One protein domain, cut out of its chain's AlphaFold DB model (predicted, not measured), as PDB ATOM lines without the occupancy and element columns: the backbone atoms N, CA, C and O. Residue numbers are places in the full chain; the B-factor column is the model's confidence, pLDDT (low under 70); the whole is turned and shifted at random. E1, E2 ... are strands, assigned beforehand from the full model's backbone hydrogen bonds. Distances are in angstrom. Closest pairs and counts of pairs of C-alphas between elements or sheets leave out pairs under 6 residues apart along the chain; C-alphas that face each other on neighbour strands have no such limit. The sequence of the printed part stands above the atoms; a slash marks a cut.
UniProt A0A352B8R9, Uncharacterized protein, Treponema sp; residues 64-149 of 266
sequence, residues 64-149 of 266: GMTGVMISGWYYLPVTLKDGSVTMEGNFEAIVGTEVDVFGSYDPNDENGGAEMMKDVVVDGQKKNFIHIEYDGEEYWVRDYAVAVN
ATOM      1  N   GLY A  64      50.600 -19.632   2.834       73.50
ATOM      2  CA  GLY A  64      50.084 -20.527   3.878       73.50
ATOM      3  C   GLY A  64      48.950 -21.427   3.391       73.50
ATOM      4  O   GLY A  64      48.479 -22.291   4.126       73.50
ATOM      5  N   MET A  65      48.522 -21.235   2.145       86.62
ATOM      6  CA  MET A  65      47.551 -22.049   1.427       86.62
ATOM      7  C   MET A  65      48.127 -22.396   0.055       86.62
ATOM      8  O   MET A  65      48.985 -21.680  -0.449       86.62
ATOM      9  N   THR A  66      47.605 -23.440  -0.586       91.38
ATOM     10  CA  THR A  66      47.839 -23.677  -2.019       91.38
ATOM     11  C   THR A  66      46.526 -23.623  -2.791       91.38
ATOM     12  O   THR A  66      45.429 -23.733  -2.221       91.38
ATOM     13  N   GLY A  67      46.619 -23.406  -4.096       92.19
ATOM     14  CA  GLY A  67      45.480 -23.383  -5.000       92.19
ATOM     15  C   GLY A  67      45.859 -23.814  -6.407       92.19
ATOM     16  O   GLY A  67      47.028 -23.957  -6.740       92.19
ATOM     17  N   VAL A  68      44.853 -24.006  -7.253       93.19
ATOM     18  CA  VAL A  68      45.033 -24.440  -8.643       93.19
ATOM     19  C   VAL A  68      44.658 -23.315  -9.592       93.19
ATOM     20  O   VAL A  68      43.554 -22.767  -9.510       93.19
ATOM     21  N   MET A  69      45.537 -23.021 -10.547       90.62
ATOM     22  CA  MET A  69      45.233 -22.168 -11.690       90.62
ATOM     23  C   MET A  69      44.148 -22.814 -12.548       90.62
ATOM     24  O   MET A  69      44.382 -23.769 -13.283       90.62
ATOM     25  N   ILE A  70      42.939 -22.271 -12.481       87.75
ATOM     26  CA  ILE A  70      41.814 -22.670 -13.322       87.75
ATOM     27  C   ILE A  70      41.871 -21.987 -14.690       87.75
ATOM     28  O   ILE A  70      41.414 -22.572 -15.665       87.75
ATOM     29  N   SER A  71      42.449 -20.787 -14.802       77.62
ATOM     30  CA  SER A  71      42.531 -20.068 -16.079       77.62
ATOM     31  C   SER A  71      43.813 -19.248 -16.209       77.62
ATOM     32  O   SER A  71      44.013 -18.310 -15.442       77.62
ATOM     33  N   GLY A  72      44.619 -19.523 -17.237       61.22
ATOM     34  CA  GLY A  72      45.649 -18.584 -17.702       61.22
ATOM     35  C   GLY A  72      45.005 -17.367 -18.380       61.22
ATOM     36  O   GLY A  72      43.971 -17.521 -19.036       61.22
ATOM     37  N   TRP A  73      45.578 -16.170 -18.203       55.66
ATOM     38  CA  TRP A  73      45.034 -14.914 -18.740       55.66
ATOM     39  C   TRP A  73      46.123 -13.934 -19.186       55.66
ATOM     40  O   TRP A  73      47.049 -13.597 -18.449       55.66
ATOM     41  N   TYR A  74      45.926 -13.376 -20.377       44.91
ATOM     42  CA  TYR A  74      46.531 -12.105 -20.766       44.91
ATOM     43  C   TYR A  74      45.741 -10.957 -20.119       44.91
ATOM     44  O   TYR A  74      44.529 -11.085 -19.927       44.91
ATOM     45  N   TYR A  75      46.402  -9.838 -19.812       42.78
ATOM     46  CA  TYR A  75      45.784  -8.663 -19.179       42.78
ATOM     47  C   TYR A  75      45.176  -8.934 -17.788       42.78
ATOM     48  O   TYR A  75      44.090  -8.448 -17.461       42.78
ATOM     49  N   LEU A  76      45.883  -9.693 -16.943       48.56
ATOM     50  CA  LEU A  76      45.671  -9.570 -15.500       48.56
ATOM     51  C   LEU A  76      46.332  -8.265 -15.029       48.56
ATOM     52  O   LEU A  76      47.468  -7.996 -15.430       48.56
ATOM     53  N   PRO A  77      45.664  -7.450 -14.196       49.47
ATOM     54  CA  PRO A  77      46.324  -6.315 -13.593       49.47
ATOM     55  C   PRO A  77      47.349  -6.810 -12.580       49.47
ATOM     56  O   PRO A  77      47.019  -7.558 -11.662       49.47
ATOM     57  N   VAL A  78      48.587  -6.369 -12.742       53.25
ATOM     58  CA  VAL A  78      49.646  -6.609 -11.772       53.25
ATOM     59  C   VAL A  78      49.570  -5.490 -10.748       53.25
ATOM     60  O   VAL A  78      49.681  -4.316 -11.101       53.25
ATOM     61  N   THR A  79      49.386  -5.840  -9.478       52.94
ATOM     62  CA  THR A  79      49.765  -4.928  -8.398       52.94
ATOM     63  C   THR A  79      51.286  -4.944  -8.312       52.94
ATOM     64  O   THR A  79      51.874  -5.985  -8.024       52.94
ATOM     65  N   LEU A  80      51.929  -3.816  -8.593       50.91
ATOM     66  CA  LEU A  80      53.363  -3.645  -8.379       50.91
ATOM     67  C   LEU A  80      53.663  -3.607  -6.869       50.91
ATOM     68  O   LEU A  80      52.775  -3.353  -6.054       50.91
ATOM     69  N   LYS A  81      54.927  -3.809  -6.472       46.41
ATOM     70  CA  LYS A  81      55.333  -3.859  -5.047       46.41
ATOM     71  C   LYS A  81      55.163  -2.529  -4.277       46.41
ATOM     72  O   LYS A  81      55.464  -2.471  -3.091       46.41
ATOM     73  N   ASP A  82      54.669  -1.472  -4.928       49.12
ATOM     74  CA  ASP A  82      54.246  -0.199  -4.324       49.12
ATOM     75  C   ASP A  82      52.722  -0.099  -4.078       49.12
ATOM     76  O   ASP A  82      52.235   0.931  -3.611       49.12
ATOM     77  N   GLY A  83      51.959  -1.154  -4.386       50.62
ATOM     78  CA  GLY A  83      50.499  -1.194  -4.267       50.62
ATOM     79  C   GLY A  83      49.739  -0.616  -5.469       50.62
ATOM     80  O   GLY A  83      48.506  -0.599  -5.449       50.62
ATOM     81  N   SER A  84      50.423  -0.148  -6.520       52.72
ATOM     82  CA  SER A  84      49.772   0.365  -7.730       52.72
ATOM     83  C   SER A  84      49.336  -0.767  -8.666       52.72
ATOM     84  O   SER A  84      50.091  -1.690  -8.952       52.72
ATOM     85  N   VAL A  85      48.090  -0.707  -9.146       55.41
ATOM     86  CA  VAL A  85      47.443  -1.776  -9.928       55.41
ATOM     87  C   VAL A  85      47.439  -1.403 -11.416       55.41
ATOM     88  O   VAL A  85      46.698  -0.502 -11.816       55.41
ATOM     89  N   THR A  86      48.237  -2.081 -12.250       55.84
ATOM     90  CA  THR A  86      48.399  -1.759 -13.684       55.84
ATOM     91  C   THR A  86      48.003  -2.924 -14.601       55.84
ATOM     92  O   THR A  86      48.418  -4.063 -14.419       55.84
ATOM     93  N   MET A  87      47.205  -2.650 -15.641       54.16
ATOM     94  CA  MET A  87      46.710  -3.644 -16.621       54.16
ATOM     95  C   MET A  87      47.754  -4.030 -17.695       54.16
ATOM     96  O   MET A  87      47.399  -4.318 -18.837       54.16
ATOM     97  N   GLU A  88      49.045  -4.008 -17.355       52.03
ATOM     98  CA  GLU A  88      50.155  -4.165 -18.315       52.03
ATOM     99  C   GLU A  88      50.817  -5.558 -18.270       52.03
ATOM    100  O   GLU A  88      51.692  -5.864 -19.081       52.03
ATOM    101  N   GLY A  89      50.380  -6.431 -17.355       49.56
ATOM    102  CA  GLY A  89      50.907  -7.786 -17.189       49.56
ATOM    103  C   GLY A  89      50.286  -8.844 -18.108       49.56
ATOM    104  O   GLY A  89      49.092  -8.838 -18.416       49.56
ATOM    105  N   ASN A  90      51.106  -9.827 -18.484       55.59
ATOM    106  CA  ASN A  90      50.675 -11.067 -19.128       55.59
ATOM    107  C   ASN A  90      51.039 -12.244 -18.216       55.59
ATOM    108  O   ASN A  90      52.213 -12.420 -17.902       55.59
ATOM    109  N   PHE A  91      50.051 -13.046 -17.807       62.72
ATOM    110  CA  PHE A  91      50.234 -14.140 -16.850       62.72
ATOM    111  C   PHE A  91      49.789 -15.475 -17.472       62.72
ATOM    112  O   PHE A  91      48.650 -15.929 -17.327       62.72
ATOM    113  N   GLU A  92      50.700 -16.104 -18.218       68.81
ATOM    114  CA  GLU A  92      50.446 -17.364 -18.934       68.81
ATOM    115  C   GLU A  92      50.815 -18.599 -18.087       68.81
ATOM    116  O   GLU A  92      51.595 -19.454 -18.509       68.81
ATOM    117  N   ALA A  93      50.236 -18.707 -16.886       74.94
ATOM    118  CA  ALA A  93      50.216 -19.975 -16.155       74.94
ATOM    119  C   ALA A  93      49.308 -20.993 -16.873       74.94
ATOM    120  O   ALA A  93      48.269 -20.636 -17.440       74.94
ATOM    121  N   ILE A  94      49.694 -22.271 -16.849       82.38
ATOM    122  CA  ILE A  94      48.916 -23.346 -17.475       82.38
ATOM    123  C   ILE A  94      47.758 -23.740 -16.542       82.38
ATOM    124  O   ILE A  94      47.877 -23.729 -15.319       82.38
ATOM    125  N   VAL A  95      46.602 -24.085 -17.115       86.81
ATOM    126  CA  VAL A  95      45.464 -24.595 -16.333       86.81
ATOM    127  C   VAL A  95      45.860 -25.904 -15.643       86.81
ATOM    128  O   VAL A  95      46.473 -26.760 -16.272       86.81
ATOM    129  N   GLY A  96      45.525 -26.069 -14.366       88.38
ATOM    130  CA  GLY A  96      45.934 -27.205 -13.532       88.38
ATOM    131  C   GLY A  96      47.238 -27.000 -12.762       88.38
ATOM    132  O   GLY A  96      47.573 -27.839 -11.936       88.38
ATOM    133  N   THR A  97      47.971 -25.909 -12.998       90.69
ATOM    134  CA  THR A  97      49.206 -25.615 -12.260       90.69
ATOM    135  C   THR A  97      48.880 -25.237 -10.817       90.69
ATOM    136  O   THR A  97      48.035 -24.371 -10.584       90.69
ATOM    137  N   GLU A  98      49.538 -25.889  -9.856       92.62
ATOM    138  CA  GLU A  98      49.483 -25.497  -8.445       92.62
ATOM    139  C   GLU A  98      50.253 -24.185  -8.234       92.62
ATOM    140  O   GLU A  98      51.297 -23.956  -8.847       92.62
ATOM    141  N   VAL A  99      49.696 -23.313  -7.398       91.75
ATOM    142  CA  VAL A  99      50.259 -22.022  -6.998       91.75
ATOM    143  C   VAL A  99      50.167 -21.875  -5.488       91.75
ATOM    144  O   VAL A  99      49.196 -22.311  -4.859       91.75
ATOM    145  N   ASP A 100      51.175 -21.230  -4.920       92.81
ATOM    146  CA  ASP A 100      51.205 -20.853  -3.517       92.81
ATOM    147  C   ASP A 100      50.308 -19.621  -3.305       92.81
ATOM    148  O   ASP A 100      50.234 -18.730  -4.152       92.81
ATOM    149  N   VAL A 101      49.558 -19.585  -2.205       91.19
ATOM    150  CA  VAL A 101      48.518 -18.581  -1.936       91.19
ATOM    151  C   VAL A 101      48.778 -17.932  -0.578       91.19
ATOM    152  O   VAL A 101      48.891 -18.607   0.453       91.19
ATOM    153  N   PHE A 102      48.848 -16.602  -0.568       89.06
ATOM    154  CA  PHE A 102      49.021 -15.824   0.656       89.06
ATOM    155  C   PHE A 102      47.728 -15.847   1.480       89.06
ATOM    156  O   PHE A 102      46.625 -15.728   0.940       89.06
ATOM    157  N   GLY A 103      47.855 -16.029   2.796       84.94
ATOM    158  CA  GLY A 103      46.724 -16.026   3.726       84.94
ATOM    159  C   GLY A 103      46.458 -14.630   4.290       84.94
ATOM    160  O   GLY A 103      47.390 -13.913   4.647       84.94
ATOM    161  N   SER A 104      45.190 -14.245   4.432       73.25
ATOM    162  CA  SER A 104      44.819 -13.048   5.182       73.25
ATOM    163  C   SER A 104      45.089 -13.278   6.669       73.25
ATOM    164  O   SER A 104      44.384 -14.058   7.311       73.25
ATOM    165  N   TYR A 105      46.090 -12.595   7.224       60.69
ATOM    166  CA  TYR A 105      46.401 -12.671   8.649       60.69
ATOM    167  C   TYR A 105      45.312 -11.986   9.494       60.69
ATOM    168  O   TYR A 105      45.282 -10.761   9.609       60.69
ATOM    169  N   ASP A 106      44.447 -12.786  10.121       60.66
ATOM    170  CA  ASP A 106      43.619 -12.373  11.257       60.66
ATOM    171  C   ASP A 106      44.052 -13.190  12.491       60.66
ATOM    172  O   ASP A 106      43.908 -14.413  12.489       60.66
ATOM    173  N   PRO A 107      44.568 -12.562  13.567       53.44
ATOM    174  CA  PRO A 107      44.975 -13.274  14.780       53.44
ATOM    175  C   PRO A 107      43.804 -13.903  15.566       53.44
ATOM    176  O   PRO A 107      44.042 -14.513  16.608       53.44
ATOM    177  N   ASN A 108      42.559 -13.745  15.102       54.44
ATOM    178  CA  ASN A 108      41.345 -14.307  15.695       54.44
ATOM    179  C   ASN A 108      40.683 -15.393  14.820       54.44
ATOM    180  O   ASN A 108      39.728 -16.015  15.286       54.44
ATOM    181  N   ASP A 109      41.157 -15.629  13.589       56.88
ATOM    182  CA  ASP A 109      40.638 -16.674  12.694       56.88
ATOM    183  C   ASP A 109      41.734 -17.692  12.348       56.88
ATOM    184  O   ASP A 109      42.543 -17.505  11.439       56.88
ATOM    185  N   GLU A 110      41.730 -18.819  13.062       46.94
ATOM    186  CA  GLU A 110      42.627 -19.955  12.812       46.94
ATOM    187  C   GLU A 110      42.370 -20.665  11.463       46.94
ATOM    188  O   GLU A 110      43.144 -21.538  11.073       46.94
ATOM    189  N   ASN A 111      41.319 -20.272  10.729       52.31
ATOM    190  CA  ASN A 111      40.996 -20.723   9.373       52.31
ATOM    191  C   ASN A 111      41.088 -19.576   8.342       52.31
ATOM    192  O   ASN A 111      40.508 -19.687   7.258       52.31
ATOM    193  N   GLY A 112      41.790 -18.483   8.684       64.75
ATOM    194  CA  GLY A 112      41.874 -17.249   7.900       64.75
ATOM    195  C   GLY A 112      42.105 -17.493   6.407       64.75
ATOM    196  O   GLY A 112      43.030 -18.203   6.016       64.75
ATOM    197  N   GLY A 113      41.222 -16.931   5.577       80.38
ATOM    198  CA  GLY A 113      41.142 -17.225   4.142       80.38
ATOM    199  C   GLY A 113      42.313 -16.704   3.302       80.38
ATOM    200  O   GLY A 113      43.301 -16.187   3.810       80.38
ATOM    201  N   ALA A 114      42.188 -16.796   1.976       87.94
ATOM    202  CA  ALA A 114      43.156 -16.185   1.066       87.94
ATOM    203  C   ALA A 114      43.177 -14.652   1.199       87.94
ATOM    204  O   ALA A 114      42.133 -14.011   1.369       87.94
ATOM    205  N   GLU A 115      44.359 -14.059   1.050       87.81
ATOM    206  CA  GLU A 115      44.527 -12.614   0.968       87.81
ATOM    207  C   GLU A 115      43.840 -12.078  -0.301       87.81
ATOM    208  O   GLU A 115      44.002 -12.618  -1.400       87.81
ATOM    209  N   MET A 116      43.022 -11.031  -0.147       85.19
ATOM    210  CA  MET A 116      42.147 -10.545  -1.214       85.19
ATOM    211  C   MET A 116      42.007  -9.024  -1.252       85.19
ATOM    212  O   MET A 116      41.451  -8.423  -0.329       85.19
ATOM    213  N   MET A 117      42.319  -8.429  -2.405       84.38
ATOM    214  CA  MET A 117      41.793  -7.117  -2.774       84.38
ATOM    215  C   MET A 117      40.355  -7.290  -3.268       84.38
ATOM    216  O   MET A 117      40.087  -8.068  -4.186       84.38
ATOM    217  N   LYS A 118      39.414  -6.568  -2.657       84.50
ATOM    218  CA  LYS A 118      37.973  -6.670  -2.930       84.50
ATOM    219  C   LYS A 118      37.455  -5.371  -3.538       84.50
ATOM    220  O   LYS A 118      37.934  -4.296  -3.190       84.50
ATOM    221  N   ASP A 119      36.462  -5.472  -4.421       84.12
ATOM    222  CA  ASP A 119      35.765  -4.328  -5.032       84.12
ATOM    223  C   ASP A 119      36.649  -3.313  -5.798       84.12
ATOM    224  O   ASP A 119      36.208  -2.195  -6.084       84.12
ATOM    225  N   VAL A 120      37.863  -3.699  -6.207       80.62
ATOM    226  CA  VAL A 120      38.782  -2.849  -6.983       80.62
ATOM    227  C   VAL A 120      38.142  -2.494  -8.324       80.62
ATOM    228  O   VAL A 120      37.690  -3.370  -9.065       80.62
ATOM    229  N   VAL A 121      38.083  -1.201  -8.645       78.81
ATOM    230  CA  VAL A 121      37.431  -0.712  -9.864       78.81
ATOM    231  C   VAL A 121      38.434  -0.671 -11.012       78.81
ATOM    232  O   VAL A 121      39.297   0.200 -11.051       78.81
ATOM    233  N   VAL A 122      38.278  -1.570 -11.986       72.25
ATOM    234  CA  VAL A 122      39.041  -1.551 -13.247       72.25
ATOM    235  C   VAL A 122      38.047  -1.594 -14.405       72.25
ATOM    236  O   VAL A 122      37.110  -2.394 -14.384       72.25
ATOM    237  N   ASP A 123      38.219  -0.740 -15.413       75.81
ATOM    238  CA  ASP A 123      37.280  -0.558 -16.540       75.81
ATOM    239  C   ASP A 123      35.848  -0.174 -16.104       75.81
ATOM    240  O   ASP A 123      34.857  -0.542 -16.734       75.81
ATOM    241  N   GLY A 124      35.721   0.526 -14.971       77.38
ATOM    242  CA  GLY A 124      34.428   0.890 -14.375       77.38
ATOM    243  C   GLY A 124      33.674  -0.268 -13.708       77.38
ATOM    244  O   GLY A 124      32.553  -0.071 -13.242       77.38
ATOM    245  N   GLN A 125      34.269  -1.464 -13.628       78.19
ATOM    246  CA  GLN A 125      33.687  -2.635 -12.971       78.19
ATOM    247  C   GLN A 125      34.436  -2.975 -11.680       78.19
ATOM    248  O   GLN A 125      35.666  -3.005 -11.664       78.19
ATOM    249  N   LYS A 126      33.686  -3.295 -10.619       83.56
ATOM    250  CA  LYS A 126      34.225  -3.893  -9.389       83.56
ATOM    251  C   LYS A 126      34.719  -5.313  -9.666       83.56
ATOM    252  O   LYS A 126      34.003  -6.114 -10.268       83.56
ATOM    253  N   LYS A 127      35.945  -5.611  -9.243       82.50
ATOM    254  CA  LYS A 127      36.668  -6.865  -9.485       82.50
ATOM    255  C   LYS A 127      37.435  -7.244  -8.213       82.50
ATOM    256  O   LYS A 127      37.941  -6.360  -7.526       82.50
ATOM    257  N   ASN A 128      37.533  -8.540  -7.912       84.94
ATOM    258  CA  ASN A 128      38.342  -9.028  -6.792       84.94
ATOM    259  C   ASN A 128      39.560  -9.808  -7.286       84.94
ATOM    260  O   ASN A 128      39.534 -10.425  -8.360       84.94
ATOM    261  N   PHE A 129      40.595  -9.802  -6.455       85.75
ATOM    262  CA  PHE A 129      41.887 -10.413  -6.718       85.75
ATOM    263  C   PHE A 129      42.323 -11.254  -5.522       85.75
ATOM    264  O   PHE A 129      41.919 -10.974  -4.394       85.75
ATOM    265  N   ILE A 130      43.126 -12.278  -5.790       87.62
ATOM    266  CA  ILE A 130      43.763 -13.169  -4.821       87.62
ATOM    267  C   ILE A 130      45.273 -13.011  -4.993       87.62
ATOM    268  O   ILE A 130      45.753 -12.964  -6.128       87.62
ATOM    269  N   HIS A 131      46.001 -12.928  -3.885       88.19
ATOM    270  CA  HIS A 131      47.458 -12.862  -3.889       88.19
ATOM    271  C   HIS A 131      48.058 -14.273  -3.966       88.19
ATOM    272  O   HIS A 131      47.711 -15.143  -3.159       88.19
ATOM    273  N   ILE A 132      48.942 -14.507  -4.938       87.56
ATOM    274  CA  ILE A 132      49.627 -15.787  -5.155       87.56
ATOM    275  C   ILE A 132      51.125 -15.597  -5.397       87.56
ATOM    276  O   ILE A 132      51.546 -14.544  -5.874       87.56
ATOM    277  N   GLU A 133      51.906 -16.641  -5.137       87.44
ATOM    278  CA  GLU A 133      53.278 -16.795  -5.626       87.44
ATOM    279  C   GLU A 133      53.293 -17.837  -6.760       87.44
ATOM    280  O   GLU A 133      52.638 -18.883  -6.683       87.44
ATOM    281  N   TYR A 134      54.022 -17.546  -7.838       84.75
ATOM    282  CA  TYR A 134      54.237 -18.471  -8.950       84.75
ATOM    283  C   TYR A 134      55.619 -18.248  -9.578       84.75
ATOM    284  O   TYR A 134      55.997 -17.115  -9.858       84.75
ATOM    285  N   ASP A 135      56.375 -19.330  -9.793       83.94
ATOM    286  CA  ASP A 135      57.757 -19.312 -10.321       83.94
ATOM    287  C   ASP A 135      58.721 -18.370  -9.550       83.94
ATOM    288  O   ASP A 135      59.699 -17.864 -10.097       83.94
ATOM    289  N   GLY A 136      58.443 -18.139  -8.258       83.44
ATOM    290  CA  GLY A 136      59.209 -17.251  -7.372       83.44
ATOM    291  C   GLY A 136      58.849 -15.760  -7.451       83.44
ATOM    292  O   GLY A 136      59.552 -14.946  -6.856       83.44
ATOM    293  N   GLU A 137      57.781 -15.391  -8.167       81.88
ATOM    294  CA  GLU A 137      57.277 -14.015  -8.274       81.88
ATOM    295  C   GLU A 137      55.838 -13.887  -7.731       81.88
ATOM    296  O   GLU A 137      55.038 -14.825  -7.769       81.88
ATOM    297  N   GLU A 138      55.508 -12.700  -7.217       83.88
ATOM    298  CA  GLU A 138      54.223 -12.373  -6.576       83.88
ATOM    299  C   GLU A 138      53.211 -11.802  -7.587       83.88
ATOM    300  O   GLU A 138      53.534 -10.901  -8.367       83.88
ATOM    301  N   TYR A 139      51.957 -12.265  -7.540       81.94
ATOM    302  CA  TYR A 139      50.896 -11.828  -8.454       81.94
ATOM    303  C   TYR A 139      49.544 -11.638  -7.763       81.94
ATOM    304  O   TYR A 139      49.108 -12.450  -6.949       81.94
ATOM    305  N   TRP A 140      48.808 -10.611  -8.194       83.44
ATOM    306  CA  TRP A 140      47.406 -10.398  -7.829       83.44
ATOM    307  C   TRP A 140      46.493 -10.844  -8.971       83.44
ATOM    308  O   TRP A 140      46.165 -10.089  -9.884       83.44
ATOM    309  N   VAL A 141      46.091 -12.112  -8.939       81.31
ATOM    310  CA  VAL A 141      45.302 -12.743 -10.006       81.31
ATOM    311  C   VAL A 141      43.805 -12.662  -9.724       81.31
ATOM    312  O   VAL A 141      43.381 -12.453  -8.591       81.31
ATOM    313  N   ARG A 142      42.955 -12.813 -10.748       85.06
ATOM    314  CA  ARG A 142      41.498 -12.731 -10.556       85.06
ATOM    315  C   ARG A 142      40.958 -13.843  -9.655       85.06
ATOM    316  O   ARG A 142      41.320 -15.004  -9.799       85.06
ATOM    317  N   ASP A 143      39.984 -13.487  -8.822       85.19
ATOM    318  CA  ASP A 143      39.242 -14.376  -7.913       85.19
ATOM    319  C   ASP A 143      38.594 -15.619  -8.558       85.19
ATOM    320  O   ASP A 143      38.407 -16.645  -7.898       85.19
ATOM    321  N   TYR A 144      38.267 -15.559  -9.852       84.81
ATOM    322  CA  TYR A 144      37.816 -16.728 -10.613       84.81
ATOM    323  C   TYR A 144      38.974 -17.590 -11.153       84.81
ATOM    324  O   TYR A 144      38.777 -18.779 -11.395       84.81
ATOM    325  N   ALA A 145      40.163 -17.017 -11.371       85.19
ATOM    326  CA  ALA A 145      41.272 -17.659 -12.079       85.19
ATOM    327  C   ALA A 145      42.005 -18.711 -11.232       85.19
ATOM    328  O   ALA A 145      42.606 -19.617 -11.806       85.19
ATOM    329  N   VAL A 146      41.903 -18.634  -9.902       89.44
ATOM    330  CA  VAL A 146      42.438 -19.616  -8.943       89.44
ATOM    331  C   VAL A 146      41.296 -20.318  -8.207       89.44
ATOM    332  O   VAL A 146      40.284 -19.704  -7.864       89.44
ATOM    333  N   ALA A 147      41.457 -21.611  -7.940       93.00
ATOM    334  CA  ALA A 147      40.695 -22.346  -6.936       93.00
ATOM    335  C   ALA A 147      41.592 -22.578  -5.711       93.00
ATOM    336  O   ALA A 147      42.470 -23.433  -5.746       93.00
ATOM    337  N   VAL A 148      41.401 -21.789  -4.650       92.75
ATOM    338  CA  VAL A 148      42.147 -21.934  -3.385       92.75
ATOM    339  C   VAL A 148      41.655 -23.168  -2.625       92.75
ATOM    340  O   VAL A 148      40.464 -23.481  -2.681       92.75
ATOM    341  N   ASN A 149      42.558 -23.834  -1.899       92.56
ATOM    342  CA  ASN A 149      42.296 -25.057  -1.137       92.56
ATOM    343  C   ASN A 149      41.718 -26.183  -2.014       92.56
ATOM    344  O   ASN A 149      40.682 -26.783  -1.714       92.56
TER     345      ASN A 149
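What this domain is: This is residues 64 to 149 of the 266 residues of an uncharacterized protein of Treponema sp (UniProt A0A352B8R9). One strongly twisted sheet of six strands turns a corner at the long, bent strand E6, with E5 beside the first part of E6 and E4, then E1, then E8 leading away from its last part. E7 runs along the other side of E6, and a separate hairpin, E2 and E3, sits with its E2 next to E7, while the long loop of residues 103 to 115 makes one end of the longest axis. The printed part has 86 residues, with no named helix and eight strands in the order E1 to E8, and its class is all strand. The six-strand sheet is branched, and its neighbour pairs are antiparallel. The whole is compact, with a radius of gyration of the C-alphas of 12.6 A and spans of 35 by 27 by 22 A.

Where its parts are: Find C-alpha 125 at (33.687, -2.635, -12.971); from there E6, residues 125 to 134, runs 26.3 A to C-alpha 134 and bends by 52 degrees at residue 131. Beside it look for E5, residues 116 to 122, 15.3 A, and E7, residues 137 to 142, 16.0 A. E4 is residues 98 to 102, 13.3 A. E1, residues 64 to 69, begins at (50.084, -20.527, 3.878) and is 16.4 A long. E8, residues 146 to 148, is 6.0 A long and ends at (42.147, -21.934, -3.385). The second sheet is E2, residues 73 to 79, 15.1 A, and E3, residues 85 to 91, 14.4 A.

How they stand to each other: Start at E6, whose pairing is staggered: E4 and E5 lie on one side of it, E7 on the other side. E5, E6 and E7 form a meander, each strand the antiparallel neighbour of the one before, in two hairpins. Look at N 127 and O 120, 2.8 A, for E5 with E6, and at N 130 and O 141, 2.8 A, for E6 with E7. E4 is antiparallel to E6, with N 133 and O 100 at 2.9 A. On the other side of E4 is E1, antiparallel, with N 99 and O 67 at 2.8 A. E8, an edge strand, is antiparallel to E1, with N 68 and O 147 at 2.9 A. The hairpin of E2 and E3 has N 78 and O 86 at 2.9 A. The closest C-alphas of E2 and E7, Val 78 and Trp 140, are 5.9 A apart. E3 and E7 are apart.

The domain as a whole: The two C-alphas farthest apart, those of Tyr 74 and Asn 108, are 36.9 A apart. The printed part has no cut, and the link from E4 to E5, 13 residues, is long. Mean pLDDT of the printed part is 74.6; look for values under 70 at residues 72 to 92 and 105 to 112.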